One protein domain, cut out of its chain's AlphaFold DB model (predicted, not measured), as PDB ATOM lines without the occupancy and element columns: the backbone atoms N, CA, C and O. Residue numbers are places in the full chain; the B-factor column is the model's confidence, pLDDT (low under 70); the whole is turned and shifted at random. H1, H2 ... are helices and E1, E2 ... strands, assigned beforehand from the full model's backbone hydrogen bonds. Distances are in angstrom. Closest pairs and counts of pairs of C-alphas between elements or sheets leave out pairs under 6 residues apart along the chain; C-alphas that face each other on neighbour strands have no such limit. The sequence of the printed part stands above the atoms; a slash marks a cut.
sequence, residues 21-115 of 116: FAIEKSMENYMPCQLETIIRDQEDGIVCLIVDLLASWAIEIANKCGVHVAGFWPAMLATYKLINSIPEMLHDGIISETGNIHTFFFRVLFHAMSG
ATOM      1  N   PHE A  21     -10.585 -39.786   3.846       80.62
ATOM      2  CA  PHE A  21      -9.754 -38.998   4.752       80.62
ATOM      3  C   PHE A  21      -9.792 -37.504   4.424       80.62
ATOM      4  O   PHE A  21      -9.784 -36.677   5.331       80.62
ATOM      5  N   ALA A  22      -9.861 -37.133   3.145       83.25
ATOM      6  CA  ALA A  22     -10.019 -35.750   2.712       83.25
ATOM      7  C   ALA A  22     -11.368 -35.182   3.170       83.25
ATOM      8  O   ALA A  22     -11.426 -34.056   3.668       83.25
ATOM      9  N   ILE A  23     -12.435 -35.982   3.066       83.75
ATOM     10  CA  ILE A  23     -13.775 -35.605   3.532       83.75
ATOM     11  C   ILE A  23     -13.796 -35.478   5.058       83.75
ATOM     12  O   ILE A  23     -14.211 -34.441   5.566       83.75
ATOM     13  N   GLU A  24     -13.302 -36.482   5.788       82.00
ATOM     14  CA  GLU A  24     -13.203 -36.450   7.255       82.00
ATOM     15  C   GLU A  24     -12.412 -35.221   7.726       82.00
ATOM     16  O   GLU A  24     -12.868 -34.442   8.565       82.00
ATOM     17  N   LYS A  25     -11.250 -34.974   7.115       83.81
ATOM     18  CA  LYS A  25     -10.415 -33.816   7.432       83.81
ATOM     19  C   LYS A  25     -11.135 -32.500   7.155       83.81
ATOM     20  O   LYS A  25     -11.000 -31.571   7.949       83.81
ATOM     21  N   SER A  26     -11.873 -32.397   6.054       88.00
ATOM     22  CA  SER A  26     -12.664 -31.204   5.750       88.00
ATOM     23  C   SER A  26     -13.783 -30.981   6.771       88.00
ATOM     24  O   SER A  26     -13.927 -29.868   7.290       88.00
ATOM     25  N   MET A  27     -14.530 -32.036   7.101       87.81
ATOM     26  CA  MET A  27     -15.606 -31.997   8.090       87.81
ATOM     27  C   MET A  27     -15.120 -31.442   9.428       87.81
ATOM     28  O   MET A  27     -15.826 -30.655  10.048       87.81
ATOM     29  N   GLU A  28     -13.903 -31.786   9.847       82.75
ATOM     30  CA  GLU A  28     -13.354 -31.321  11.123       82.75
ATOM     31  C   GLU A  28     -12.628 -29.973  11.063       82.75
ATOM     32  O   GLU A  28     -12.612 -29.249  12.054       82.75
ATOM     33  N   ASN A  29     -11.998 -29.621   9.940       86.44
ATOM     34  CA  ASN A  29     -11.089 -28.466   9.896       86.44
ATOM     35  C   ASN A  29     -11.615 -27.288   9.070       86.44
ATOM     36  O   ASN A  29     -11.148 -26.166   9.253       86.44
ATOM     37  N   TYR A  30     -12.559 -27.520   8.155       90.19
ATOM     38  CA  TYR A  30     -13.048 -26.502   7.224       90.19
ATOM     39  C   TYR A  30     -14.530 -26.181   7.432       90.19
ATOM     40  O   TYR A  30     -14.898 -25.026   7.666       90.19
ATOM     41  N   MET A  31     -15.384 -27.207   7.402       92.44
ATOM     42  CA  MET A  31     -16.837 -27.050   7.529       92.44
ATOM     43  C   MET A  31     -17.308 -26.365   8.832       92.44
ATOM     44  O   MET A  31     -18.298 -25.630   8.757       92.44
ATOM     45  N   PRO A  32     -16.631 -26.487   9.998       93.62
ATOM     46  CA  PRO A  32     -17.090 -25.846  11.232       93.62
ATOM     47  C   PRO A  32     -17.143 -24.317  11.154       93.62
ATOM     48  O   PRO A  32     -18.114 -23.706  11.597       93.62
ATOM     49  N   CYS A  33     -16.144 -23.694  10.520       93.94
ATOM     50  CA  CYS A  33     -16.098 -22.241  10.327       93.94
ATOM     51  C   CYS A  33     -17.226 -21.755   9.397       93.94
ATOM     52  O   CYS A  33     -17.853 -20.717   9.631       93.94
ATOM     53  N   GLN A  34     -17.527 -22.542   8.361       94.62
ATOM     54  CA  GLN A  34     -18.623 -22.257   7.437       94.62
ATOM     55  C   GLN A  34     -19.982 -22.345   8.147       94.62
ATOM     56  O   GLN A  34     -20.818 -21.459   7.987       94.62
ATOM     57  N   LEU A  35     -20.187 -23.379   8.972       95.19
ATOM     58  CA  LEU A  35     -21.407 -23.528   9.762       95.19
ATOM     59  C   LEU A  35     -21.578 -22.378  10.765       95.19
ATOM     60  O   LEU A  35     -22.670 -21.827  10.869       95.19
ATOM     61  N   GLU A  36     -20.512 -21.984  11.466       95.56
ATOM     62  CA  GLU A  36     -20.543 -20.856  12.409       95.56
ATOM     63  C   GLU A  36     -20.983 -19.556  11.721       95.56
ATOM     64  O   GLU A  36     -21.804 -18.816  12.262       95.56
ATOM     65  N   THR A  37     -20.478 -19.307  10.509       95.06
ATOM     66  CA  THR A  37     -20.871 -18.147   9.695       95.06
ATOM     67  C   THR A  37     -22.357 -18.202   9.353       95.06
ATOM     68  O   THR A  37     -23.087 -17.253   9.612       95.06
ATOM     69  N   ILE A  38     -22.837 -19.352   8.872       94.25
ATOM     70  CA  ILE A  38     -24.247 -19.537   8.507       94.25
ATOM     71  C   ILE A  38     -25.177 -19.294   9.694       94.25
ATOM     72  O   ILE A  38     -26.205 -18.646   9.515       94.25
ATOM     73  N   ILE A  39     -24.829 -19.800  10.883       95.00
ATOM     74  CA  ILE A  39     -25.640 -19.620  12.095       95.00
ATOM     75  C   ILE A  39     -25.742 -18.138  12.466       95.00
ATOM     76  O   ILE A  39     -26.822 -17.674  12.823       95.00
ATOM     77  N   ARG A  40     -24.630 -17.398  12.379       94.06
ATOM     78  CA  ARG A  40     -24.574 -15.972  12.735       94.06
ATOM     79  C   ARG A  40     -25.259 -15.065  11.723       94.06
ATOM     80  O   ARG A  40     -25.814 -14.048  12.124       94.06
ATOM     81  N   ASP A  41     -25.234 -15.445  10.452       94.25
ATOM     82  CA  ASP A  41     -25.823 -14.667   9.363       94.25
ATOM     83  C   ASP A  41     -27.339 -14.907   9.208       94.25
ATOM     84  O   ASP A  41     -27.979 -14.269   8.373       94.25
ATOM     85  N   GLN A  42     -27.948 -15.812   9.989       93.19
ATOM     86  CA  GLN A  42     -29.407 -15.968   9.994       93.19
ATOM     87  C   GLN A  42     -30.087 -14.808  10.731       93.19
ATOM     88  O   GLN A  42     -30.079 -14.757  11.961       93.19
ATOM     89  N   GLU A  43     -30.752 -13.930   9.978       89.56
ATOM     90  CA  GLU A  43     -31.481 -12.770  10.515       89.56
ATOM     91  C   GLU A  43     -32.600 -13.162  11.496       89.56
ATOM     92  O   GLU A  43     -32.748 -12.537  12.545       89.56
ATOM     93  N   ASP A  44     -33.342 -14.232  11.195       91.69
ATOM     94  CA  ASP A  44     -34.452 -14.720  12.031       91.69
ATOM     95  C   ASP A  44     -33.982 -15.522  13.263       91.69
ATOM     96  O   ASP A  44     -34.787 -15.895  14.122       91.69
ATOM     97  N   GLY A  45     -32.675 -15.787  13.365       90.38
ATOM     98  CA  GLY A  45     -32.082 -16.644  14.383       90.38
ATOM     99  C   GLY A  45     -32.387 -18.135  14.188       90.38
ATOM    100  O   GLY A  45     -33.355 -18.545  13.548       90.38
ATOM    101  N   ILE A  46     -31.538 -18.985  14.769       94.31
ATOM    102  CA  ILE A  46     -31.723 -20.440  14.768       94.31
ATOM    103  C   ILE A  46     -32.063 -20.892  16.184       94.31
ATOM    104  O   ILE A  46     -31.306 -20.653  17.120       94.31
ATOM    105  N   VAL A  47     -33.197 -21.577  16.343       95.06
ATOM    106  CA  VAL A  47     -33.648 -22.067  17.659       95.06
ATOM    107  C   VAL A  47     -33.030 -23.410  18.046       95.06
ATOM    108  O   VAL A  47     -32.866 -23.680  19.237       95.06
ATOM    109  N   CYS A  48     -32.708 -24.255  17.061       95.88
ATOM    110  CA  CYS A  48     -32.147 -25.588  17.263       95.88
ATOM    111  C   CYS A  48     -31.427 -26.101  16.002       95.88
ATOM    112  O   CYS A  48     -31.919 -25.892  14.891       95.88
ATOM    113  N   LEU A  49     -30.312 -26.814  16.173       95.75
ATOM    114  CA  LEU A  49     -29.667 -27.625  15.137       95.75
ATOM    115  C   LEU A  49     -29.983 -29.108  15.354       95.75
ATOM    116  O   LEU A  49     -29.824 -29.635  16.453       95.75
ATOM    117  N   ILE A  50     -30.361 -29.806  14.284       95.88
ATOM    118  CA  ILE A  50     -30.436 -31.270  14.262       95.88
ATOM    119  C   ILE A  50     -29.222 -31.764  13.483       95.88
ATOM    120  O   ILE A  50     -29.053 -31.400  12.320       95.88
ATOM    121  N   VAL A  51     -28.371 -32.559  14.125       93.38
ATOM    122  CA  VAL A  51     -27.065 -32.949  13.577       93.38
ATOM    123  C   VAL A  51     -26.961 -34.457  13.444       93.38
ATOM    124  O   VAL A  51     -27.323 -35.189  14.361       93.38
ATOM    125  N   ASP A  52     -26.444 -34.935  12.316       91.62
ATOM    126  CA  ASP A  52     -25.992 -36.322  12.212       91.62
ATOM    127  C   ASP A  52     -24.806 -36.518  13.167       91.62
ATOM    128  O   ASP A  52     -23.865 -35.723  13.156       91.62
ATOM    129  N   LEU A  53     -24.834 -37.556  14.001       89.00
ATOM    130  CA  LEU A  53     -23.742 -37.832  14.937       89.00
ATOM    131  C   LEU A  53     -22.429 -38.216  14.240       89.00
ATOM    132  O   LEU A  53     -21.376 -38.088  14.861       89.00
ATOM    133  N   LEU A  54     -22.452 -38.607  12.962       85.69
ATOM    134  CA  LEU A  54     -21.234 -38.705  12.148       85.69
ATOM    135  C   LEU A  54     -20.582 -37.337  11.887       85.69
ATOM    136  O   LEU A  54     -19.379 -37.258  11.670       85.69
ATOM    137  N   ALA A  55     -21.355 -36.253  11.946       89.12
ATOM    138  CA  ALA A  55     -20.899 -34.869  11.846       89.12
ATOM    139  C   ALA A  55     -20.960 -34.162  13.212       89.12
ATOM    140  O   ALA A  55     -21.326 -32.989  13.305       89.12
ATOM    141  N   SER A  56     -20.618 -34.866  14.297       87.06
ATOM    142  CA  SER A  56     -20.769 -34.335  15.661       87.06
ATOM    143  C   SER A  56     -19.890 -33.119  15.977       87.06
ATOM    144  O   SER A  56     -20.182 -32.419  16.941       87.06
ATOM    145  N   TRP A  57     -18.915 -32.770  15.131       90.12
ATOM    146  CA  TRP A  57     -18.221 -31.473  15.178       90.12
ATOM    147  C   TRP A  57     -19.199 -30.280  15.171       90.12
ATOM    148  O   TRP A  57     -18.922 -29.235  15.758       90.12
ATOM    149  N   ALA A  58     -20.379 -30.432  14.559       92.50
ATOM    150  CA  ALA A  58     -21.401 -29.390  14.506       92.50
ATOM    151  C   ALA A  58     -22.026 -29.086  15.881       92.50
ATOM    152  O   ALA A  58     -22.541 -27.986  16.086       92.50
ATOM    153  N   ILE A  59     -21.957 -30.026  16.832       93.12
ATOM    154  CA  ILE A  59     -22.442 -29.847  18.210       93.12
ATOM    155  C   ILE A  59     -21.637 -28.756  18.914       93.12
ATOM    156  O   ILE A  59     -22.215 -27.865  19.531       93.12
ATOM    157  N   GLU A  60     -20.309 -28.784  18.779       92.38
ATOM    158  CA  GLU A  60     -19.433 -27.775  19.379       92.38
ATOM    159  C   GLU A  60     -19.724 -26.382  18.809       92.38
ATOM    160  O   GLU A  60     -19.815 -25.405  19.553       92.38
ATOM    161  N   ILE A  61     -19.961 -26.294  17.497       94.88
ATOM    162  CA  ILE A  61     -20.314 -25.034  16.836       94.88
ATOM    163  C   ILE A  61     -21.677 -24.513  17.299       94.88
ATOM    164  O   ILE A  61     -21.803 -23.317  17.572       94.88
ATOM    165  N   ALA A  62     -22.677 -25.385  17.447       94.88
ATOM    166  CA  ALA A  62     -23.979 -25.008  17.988       94.88
ATOM    167  C   ALA A  62     -23.854 -24.459  19.419       94.88
ATOM    168  O   ALA A  62     -24.334 -23.358  19.696       94.88
ATOM    169  N   ASN A  63     -23.122 -25.166  20.288       94.38
ATOM    170  CA  ASN A  63     -22.850 -24.740  21.663       94.38
ATOM    171  C   ASN A  63     -22.127 -23.386  21.704       94.38
ATOM    172  O   ASN A  63     -22.535 -22.488  22.440       94.38
ATOM    173  N   LYS A  64     -21.100 -23.200  20.866       95.56
ATOM    174  CA  LYS A  64     -20.359 -21.935  20.732       95.56
ATOM    175  C   LYS A  64     -21.255 -20.775  20.288       95.56
ATOM    176  O   LYS A  64     -21.038 -19.640  20.706       95.56
ATOM    177  N   CYS A  65     -22.250 -21.050  19.450       95.69
ATOM    178  CA  CYS A  65     -23.212 -20.054  18.982       95.69
ATOM    179  C   CYS A  65     -24.408 -19.862  19.930       95.69
ATOM    180  O   CYS A  65     -25.263 -19.028  19.647       95.69
ATOM    181  N   GLY A  66     -24.487 -20.605  21.040       95.44
ATOM    182  CA  GLY A  66     -25.610 -20.539  21.979       95.44
ATOM    183  C   GLY A  66     -26.916 -21.113  21.423       95.44
ATOM    184  O   GLY A  66     -27.994 -20.707  21.855       95.44
ATOM    185  N   VAL A  67     -26.834 -22.035  20.460       97.06
ATOM    186  CA  VAL A  67     -27.996 -22.661  19.822       97.06
ATOM    187  C   VAL A  67     -28.216 -24.059  20.394       97.06
ATOM    188  O   VAL A  67     -27.267 -24.827  20.546       97.06
ATOM    189  N   HIS A  68     -29.472 -24.412  20.688       96.56
ATOM    190  CA  HIS A  68     -29.809 -25.771  21.119       96.56
ATOM    191  C   HIS A  68     -29.426 -26.785  20.037       96.56
ATOM    192  O   HIS A  68     -29.517 -26.495  18.846       96.56
ATOM    193  N   VAL A  69     -29.028 -27.991  20.432       96.12
ATOM    194  CA  VAL A  69     -28.614 -29.018  19.475       96.12
ATOM    195  C   VAL A  69     -29.132 -30.394  19.868       96.12
ATOM    196  O   VAL A  69     -29.122 -30.768  21.039       96.12
ATOM    197  N   ALA A  70     -29.597 -31.144  18.871       95.00
ATOM    198  CA  ALA A  70     -30.049 -32.519  19.003       95.00
ATOM    199  C   ALA A  70     -29.286 -33.421  18.025       95.00
ATOM    200  O   ALA A  70     -29.322 -33.215  16.811       95.00
ATOM    201  N   GLY A  71     -28.609 -34.435  18.561       91.75
ATOM    202  CA  GLY A  71     -27.930 -35.456  17.770       91.75
ATOM    203  C   GLY A  71     -28.893 -36.514  17.229       91.75
ATOM    204  O   GLY A  71     -29.778 -36.987  17.940       91.75
ATOM    205  N   PHE A  72     -28.695 -36.913  15.978       89.44
ATOM    206  CA  PHE A  72     -29.461 -37.934  15.278       89.44
ATOM    207  C   PHE A  72     -28.525 -39.009  14.717       89.44
ATOM    208  O   PHE A  72     -27.525 -38.705  14.072       89.44
ATOM    209  N   TRP A  73     -28.859 -40.278  14.953       91.12
ATOM    210  CA  TRP A  73     -28.156 -41.418  14.369       91.12
ATOM    211  C   TRP A  73     -29.036 -42.054  13.289       91.12
ATOM    212  O   TRP A  73     -30.025 -42.706  13.635       91.12
ATOM    213  N   PRO A  74     -28.709 -41.890  11.995       90.62
ATOM    214  CA  PRO A  74     -29.545 -42.417  10.915       90.62
ATOM    215  C   PRO A  74     -29.469 -43.944  10.755       90.62
ATOM    216  O   PRO A  74     -30.296 -44.524  10.052       90.62
ATOM    217  N   ALA A  75     -28.484 -44.610  11.369       89.94
ATOM    218  CA  ALA A  75     -28.309 -46.059  11.281       89.94
ATOM    219  C   ALA A  75     -29.009 -46.809  12.439       89.94
ATOM    220  O   ALA A  75     -29.870 -46.285  13.140       89.94
ATOM    221  N   MET A  76     -28.679 -48.089  12.633       93.19
ATOM    222  CA  MET A  76     -29.316 -48.930  13.649       93.19
ATOM    223  C   MET A  76     -28.891 -48.527  15.073       93.19
ATOM    224  O   MET A  76     -27.715 -48.291  15.336       93.19
ATOM    225  N   LEU A  77     -29.812 -48.575  16.041       90.38
ATOM    226  CA  LEU A  77     -29.483 -48.368  17.461       90.38
ATOM    227  C   LEU A  77     -28.366 -49.307  17.956       90.38
ATOM    228  O   LEU A  77     -27.550 -48.914  18.784       90.38
ATOM    229  N   ALA A  78     -28.306 -50.542  17.450       93.56
ATOM    230  CA  ALA A  78     -27.249 -51.486  17.801       93.56
ATOM    231  C   ALA A  78     -25.856 -50.999  17.371       93.56
ATOM    232  O   ALA A  78     -24.902 -51.209  18.113       93.56
ATOM    233  N   THR A  79     -25.728 -50.318  16.224       90.06
ATOM    234  CA  THR A  79     -24.432 -49.776  15.789       90.06
ATOM    235  C   THR A  79     -24.027 -48.571  16.625       90.06
ATOM    236  O   THR A  79     -22.859 -48.455  16.976       90.06
ATOM    237  N   TYR A  80     -24.987 -47.738  17.037       87.50
ATOM    238  CA  TYR A  80     -24.725 -46.674  18.007       87.50
ATOM    239  C   TYR A  80     -24.240 -47.242  19.348       87.50
ATOM    240  O   TYR A  80     -23.208 -46.820  19.857       87.50
ATOM    241  N   LYS A  81     -24.932 -48.255  19.890       89.81
ATOM    242  CA  LYS A  81     -24.524 -48.923  21.138       89.81
ATOM    243  C   LYS A  81     -23.133 -49.542  21.037       89.81
ATOM    244  O   LYS A  81     -22.353 -49.403  21.967       89.81
ATOM    245  N   LEU A  82     -22.823 -50.184  19.910       87.81
ATOM    246  CA  LEU A  82     -21.496 -50.741  19.659       87.81
ATOM    247  C   LEU A  82     -20.415 -49.655  19.730       87.81
ATOM    248  O   LEU A  82     -19.425 -49.844  20.424       87.81
ATOM    249  N   ILE A  83     -20.623 -48.520  19.055       84.38
ATOM    250  CA  ILE A  83     -19.685 -47.390  19.070       84.38
ATOM    251  C   ILE A  83     -19.550 -46.806  20.481       84.38
ATOM    252  O   ILE A  83     -18.440 -46.552  20.940       84.38
ATOM    253  N   ASN A  84     -20.667 -46.646  21.191       84.88
ATOM    254  CA  ASN A  84     -20.688 -46.126  22.556       84.88
ATOM    255  C   ASN A  84     -19.959 -47.032  23.561       84.88
ATOM    256  O   ASN A  84     -19.451 -46.540  24.561       84.88
ATOM    257  N   SER A  85     -19.888 -48.340  23.302       88.62
ATOM    258  CA  SER A  85     -19.188 -49.308  24.155       88.62
ATOM    259  C   SER A  85     -17.696 -49.452  23.844       88.62
ATOM    260  O   SER A  85     -16.997 -50.145  24.571       88.62
ATOM    261  N   ILE A  86     -17.162 -48.782  22.818       85.56
ATOM    262  CA  ILE A  86     -15.730 -48.847  22.478       85.56
ATOM    263  C   ILE A  86     -14.782 -48.506  23.637       85.56
ATOM    264  O   ILE A  86     -13.807 -49.242  23.783       85.56
ATOM    265  N   PRO A  87     -15.010 -47.470  24.476       83.44
ATOM    266  CA  PRO A  87     -14.104 -47.215  25.596       83.44
ATOM    267  C   PRO A  87     -14.063 -48.380  26.586       83.44
ATOM    268  O   PRO A  87     -12.986 -48.767  27.029       83.44
ATOM    269  N   GLU A  88     -15.223 -48.962  26.897       87.69
ATOM    270  CA  GLU A  88     -15.325 -50.136  27.770       87.69
ATOM    271  C   GLU A  88     -14.650 -51.352  27.126       87.69
ATOM    272  O   GLU A  88     -13.868 -52.043  27.767       87.69
ATOM    273  N   MET A  89     -14.863 -51.576  25.827       87.38
ATOM    274  CA  MET A  89     -14.247 -52.686  25.098       87.38
ATOM    275  C   MET A  89     -12.718 -52.563  24.999       87.38
ATOM    276  O   MET A  89     -12.037 -53.589  24.976       87.38
ATOM    277  N   LEU A  90     -12.176 -51.340  24.934       85.81
ATOM    278  CA  LEU A  90     -10.734 -51.078  25.020       85.81
ATOM    279  C   LEU A  90     -10.212 -51.370  26.430       85.81
ATOM    280  O   LEU A  90      -9.229 -52.094  26.580       85.81
ATOM    281  N   HIS A  91     -10.893 -50.851  27.456       87.94
ATOM    282  CA  HIS A  91     -10.547 -51.077  28.861       87.94
ATOM    283  C   HIS A  91     -10.527 -52.571  29.219       87.94
ATOM    284  O   HIS A  91      -9.590 -53.052  29.852       87.94
ATOM    285  N   ASP A  92     -11.530 -53.316  28.758       91.81
ATOM    286  CA  ASP A  92     -11.683 -54.745  29.027       91.81
ATOM    287  C   ASP A  92     -10.786 -55.622  28.132       91.81
ATOM    288  O   ASP A  92     -10.791 -56.848  28.248       91.81
ATOM    289  N   GLY A  93     -10.014 -55.018  27.221       87.00
ATOM    290  CA  GLY A  93      -9.121 -55.727  26.304       87.00
ATOM    291  C   GLY A  93      -9.843 -56.581  25.255       87.00
ATOM    292  O   GLY A  93      -9.229 -57.459  24.652       87.00
ATOM    293  N   ILE A  94     -11.139 -56.337  25.026       89.88
ATOM    294  CA  ILE A  94     -11.937 -57.000  23.980       89.88
ATOM    295  C   ILE A  94     -11.452 -56.561  22.592       89.88
ATOM    296  O   ILE A  94     -11.428 -57.363  21.657       89.88
ATOM    297  N   ILE A  95     -11.048 -55.294  22.460       83.62
ATOM    298  CA  ILE A  95     -10.425 -54.732  21.256       83.62
ATOM    299  C   ILE A  95      -9.095 -54.060  21.612       83.62
ATOM    300  O   ILE A  95      -8.925 -53.537  22.709       83.62
ATOM    301  N   SER A  96      -8.142 -54.084  20.677       78.75
ATOM    302  CA  SER A  96      -6.833 -53.437  20.839       78.75
ATOM    303  C   SER A  96      -6.892 -51.956  20.466       78.75
ATOM    304  O   SER A  96      -7.553 -51.590  19.493       78.75
ATOM    305  N   GLU A  97      -6.103 -51.128  21.152       72.25
ATOM    306  CA  GLU A  97      -5.853 -49.726  20.780       72.25
ATOM    307  C   GLU A  97      -5.239 -49.585  19.375       72.25
ATOM    308  O   GLU A  97      -5.381 -48.549  18.732       72.25
ATOM    309  N   THR A  98      -4.580 -50.635  18.868       65.25
ATOM    310  CA  THR A  98      -3.923 -50.661  17.548       65.25
ATOM    311  C   THR A  98      -4.843 -51.001  16.378       65.25
ATOM    312  O   THR A  98      -4.361 -51.313  15.286       65.25
ATOM    313  N   GLY A  99      -6.165 -50.938  16.554       56.88
ATOM    314  CA  GLY A  99      -7.043 -50.886  15.393       56.88
ATOM    315  C   GLY A  99      -6.594 -49.735  14.484       56.88
ATOM    316  O   GLY A  99      -6.587 -48.590  14.915       56.88
ATOM    317  N   ASN A 100      -6.259 -50.010  13.215       48.47
ATOM    318  CA  ASN A 100      -6.030 -48.991  12.168       48.47
ATOM    319  C   ASN A 100      -7.314 -48.198  11.829       48.47
ATOM    320  O   ASN A 100      -7.483 -47.680  10.728       48.47
ATOM    321  N   ILE A 101      -8.260 -48.137  12.762       49.41
ATOM    322  CA  ILE A 101      -9.363 -47.204  12.720       49.41
ATOM    323  C   ILE A 101      -8.752 -45.908  13.226       49.41
ATOM    324  O   ILE A 101      -8.521 -45.750  14.424       49.41
ATOM    325  N   HIS A 102      -8.382 -45.039  12.287       49.84
ATOM    326  CA  HIS A 102      -7.818 -43.735  12.595       49.84
ATOM    327  C   HIS A 102      -8.617 -43.089  13.731       49.84
ATOM    328  O   HIS A 102      -9.842 -43.005  13.691       49.84
ATOM    329  N   THR A 103      -7.893 -42.654  14.759       47.28
ATOM    330  CA  THR A 103      -8.379 -42.146  16.051       47.28
ATOM    331  C   THR A 103      -9.353 -40.956  15.928       47.28
ATOM    332  O   THR A 103      -9.956 -40.540  16.914       47.28
ATOM    333  N   PHE A 104      -9.514 -40.412  14.722       49.53
ATOM    334  CA  PHE A 104     -10.347 -39.265  14.373       49.53
ATOM    335  C   PHE A 104     -11.851 -39.590  14.365       49.53
ATOM    336  O   PHE A 104     -12.592 -38.984  15.138       49.53
ATOM    337  N   PHE A 105     -12.286 -40.631  13.636       52.03
ATOM    338  CA  PHE A 105     -13.701 -41.033  13.544       52.03
ATOM    339  C   PHE A 105     -14.350 -41.302  14.913       52.03
ATOM    340  O   PHE A 105     -15.537 -41.050  15.115       52.03
ATOM    341  N   PHE A 106     -13.564 -41.769  15.891       52.47
ATOM    342  CA  PHE A 106     -14.041 -41.951  17.260       52.47
ATOM    343  C   PHE A 106     -13.948 -40.699  18.121       52.47
ATOM    344  O   PHE A 106     -14.827 -40.523  18.952       52.47
ATOM    345  N   ARG A 107     -12.982 -39.790  17.940       54.03
ATOM    346  CA  ARG A 107     -12.890 -38.597  18.801       54.03
ATOM    347  C   ARG A 107     -14.141 -37.719  18.712       54.03
ATOM    348  O   ARG A 107     -14.610 -37.229  19.737       54.03
ATOM    349  N   VAL A 108     -14.704 -37.585  17.514       51.22
ATOM    350  CA  VAL A 108     -15.906 -36.785  17.231       51.22
ATOM    351  C   VAL A 108     -17.163 -37.432  17.842       51.22
ATOM    352  O   VAL A 108     -17.875 -36.784  18.611       51.22
ATOM    353  N   LEU A 109     -17.352 -38.746  17.658       54.69
ATOM    354  CA  LEU A 109     -18.417 -39.516  18.321       54.69
ATOM    355  C   LEU A 109     -18.274 -39.532  19.855       54.69
ATOM    356  O   LEU A 109     -19.262 -39.388  20.569       54.69
ATOM    357  N   PHE A 110     -17.058 -39.665  20.380       53.28
ATOM    358  CA  PHE A 110     -16.802 -39.694  21.820       53.28
ATOM    359  C   PHE A 110     -17.071 -38.353  22.502       53.28
ATOM    360  O   PHE A 110     -17.638 -38.354  23.593       53.28
ATOM    361  N   HIS A 111     -16.721 -37.221  21.883       50.44
ATOM    362  CA  HIS A 111     -17.042 -35.905  22.447       50.44
ATOM    363  C   HIS A 111     -18.559 -35.693  22.540       50.44
ATOM    364  O   HIS A 111     -19.054 -35.223  23.560       50.44
ATOM    365  N   ALA A 112     -19.315 -36.131  21.525       47.72
ATOM    366  CA  ALA A 112     -20.777 -36.088  21.553       47.72
ATOM    367  C   ALA A 112     -21.400 -37.012  22.618       47.72
ATOM    368  O   ALA A 112     -22.456 -36.694  23.162       47.72
ATOM    369  N   MET A 113     -20.767 -38.151  22.917       50.34
ATOM    370  CA  MET A 113     -21.264 -39.138  23.888       50.34
ATOM    371  C   MET A 113     -20.828 -38.855  25.335       50.34
ATOM    372  O   MET A 113     -21.490 -39.315  26.262       50.34
ATOM    373  N   SER A 114     -19.755 -38.087  25.548       50.78
ATOM    374  CA  SER A 114     -19.203 -37.825  26.889       50.78
ATOM    375  C   SER A 114     -19.954 -36.739  27.667       50.78
ATOM    376  O   SER A 114     -19.752 -36.615  28.871       50.78
ATOM    377  N   GLY A 115     -20.840 -35.969  27.020       43.81
ATOM    378  CA  GLY A 115     -21.671 -34.962  27.696       43.81
ATOM    379  C   GLY A 115     -20.889 -33.865  28.437       43.81
ATOM    380  O   GLY A 115     -21.469 -33.180  29.280       43.81
TER     381      GLY A 115
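AT A GLANCE: This is residues 21 to 115 of the 116 residues of a protein of Solanum tuberosum (UniProt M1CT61). This is an elongated, open model: at one end a small parallel sheet of two strands, E1 and E2, has H3 packed on it, with H2 packed on H3; at the other end H4, H5 and a long link swing away, and H6 folds back into the middle, near H1, H3 and H4. The printed part has 95 residues, with six named helices and two named strands in the order H1, H2, E1, H3, E2, H4, H5, H6. The class is mostly helix. It is only just loose, close to compact, with a radius of gyration of the C-alphas of 15.1 A, and it spans 51 by 26 by 21 A.

HOW THE PARTS SIT: Begin with H1, residues 21 to 29, and H2, residues 31 to 40, which meet only through their link. Look next at E1, residues 48 to 52, and E2, residues 68 to 72: they are parallel neighbours at 25 degrees, with N 51 and O 70 at 2.9 A and N 72 and O 51 at 2.7 A, within hydrogen-bond range. Between them comes H3, residues 57 to 64, and E1, H3, E2 form a strand-helix-strand unit, two parallel neighbour strands joined through a helix, with a right-handed crossover. The closest C-alphas of H3 and E2 are those of Ala 62 and Val 69, 6.3 A. H2 and H3 touch, closest at the C-alphas of Glu 36 and Ile 61, 6.1 A, and run the same way at a shallow tilt of 34 degrees, only just short of steep. H4, residues 77 to 84, and H6, residues 103 to 114, are close but not clearly touching, about perpendicular at 76 degrees, with the C-alphas of Asn 84 and Met 113 closest at 7.1 A. H3 and H6 are also close but not clearly touching, closest at the C-alphas of Trp 57 and Val 108, 6.1 A. H5, residues 86 to 91, is apart from H6. Every O i to N i+4 pair is within range in H1, H2, H4 and H5; in H3 it is 3 of 4, in H6 7 of 8.

IN THESE COORDINATES: Find C-alpha 21 at (-9.754, -38.998, 4.752), where H1 begins; it is 11.8 A long, and H2 is 14.5 A. E1 starts at C-alpha 48, (-32.147, -25.588, 17.263), and is 13.4 A long; H3 is 11.2 A, E2 13.5 A, H4 10.4 A and H5 8.5 A. H6, 15.9 A, ends at C-alpha 114, (-19.203, -37.825, 26.889).

THE WHOLE: The C-alphas of Glu 43 and Gly 93, the two farthest apart, are 50.9 A apart. The printed part has no cut; the link from H5 to H6, 11 residues, is long. Check the B-factor column at residues 98 to 115: they are under 70, and H6 has a mean pLDDT of 51.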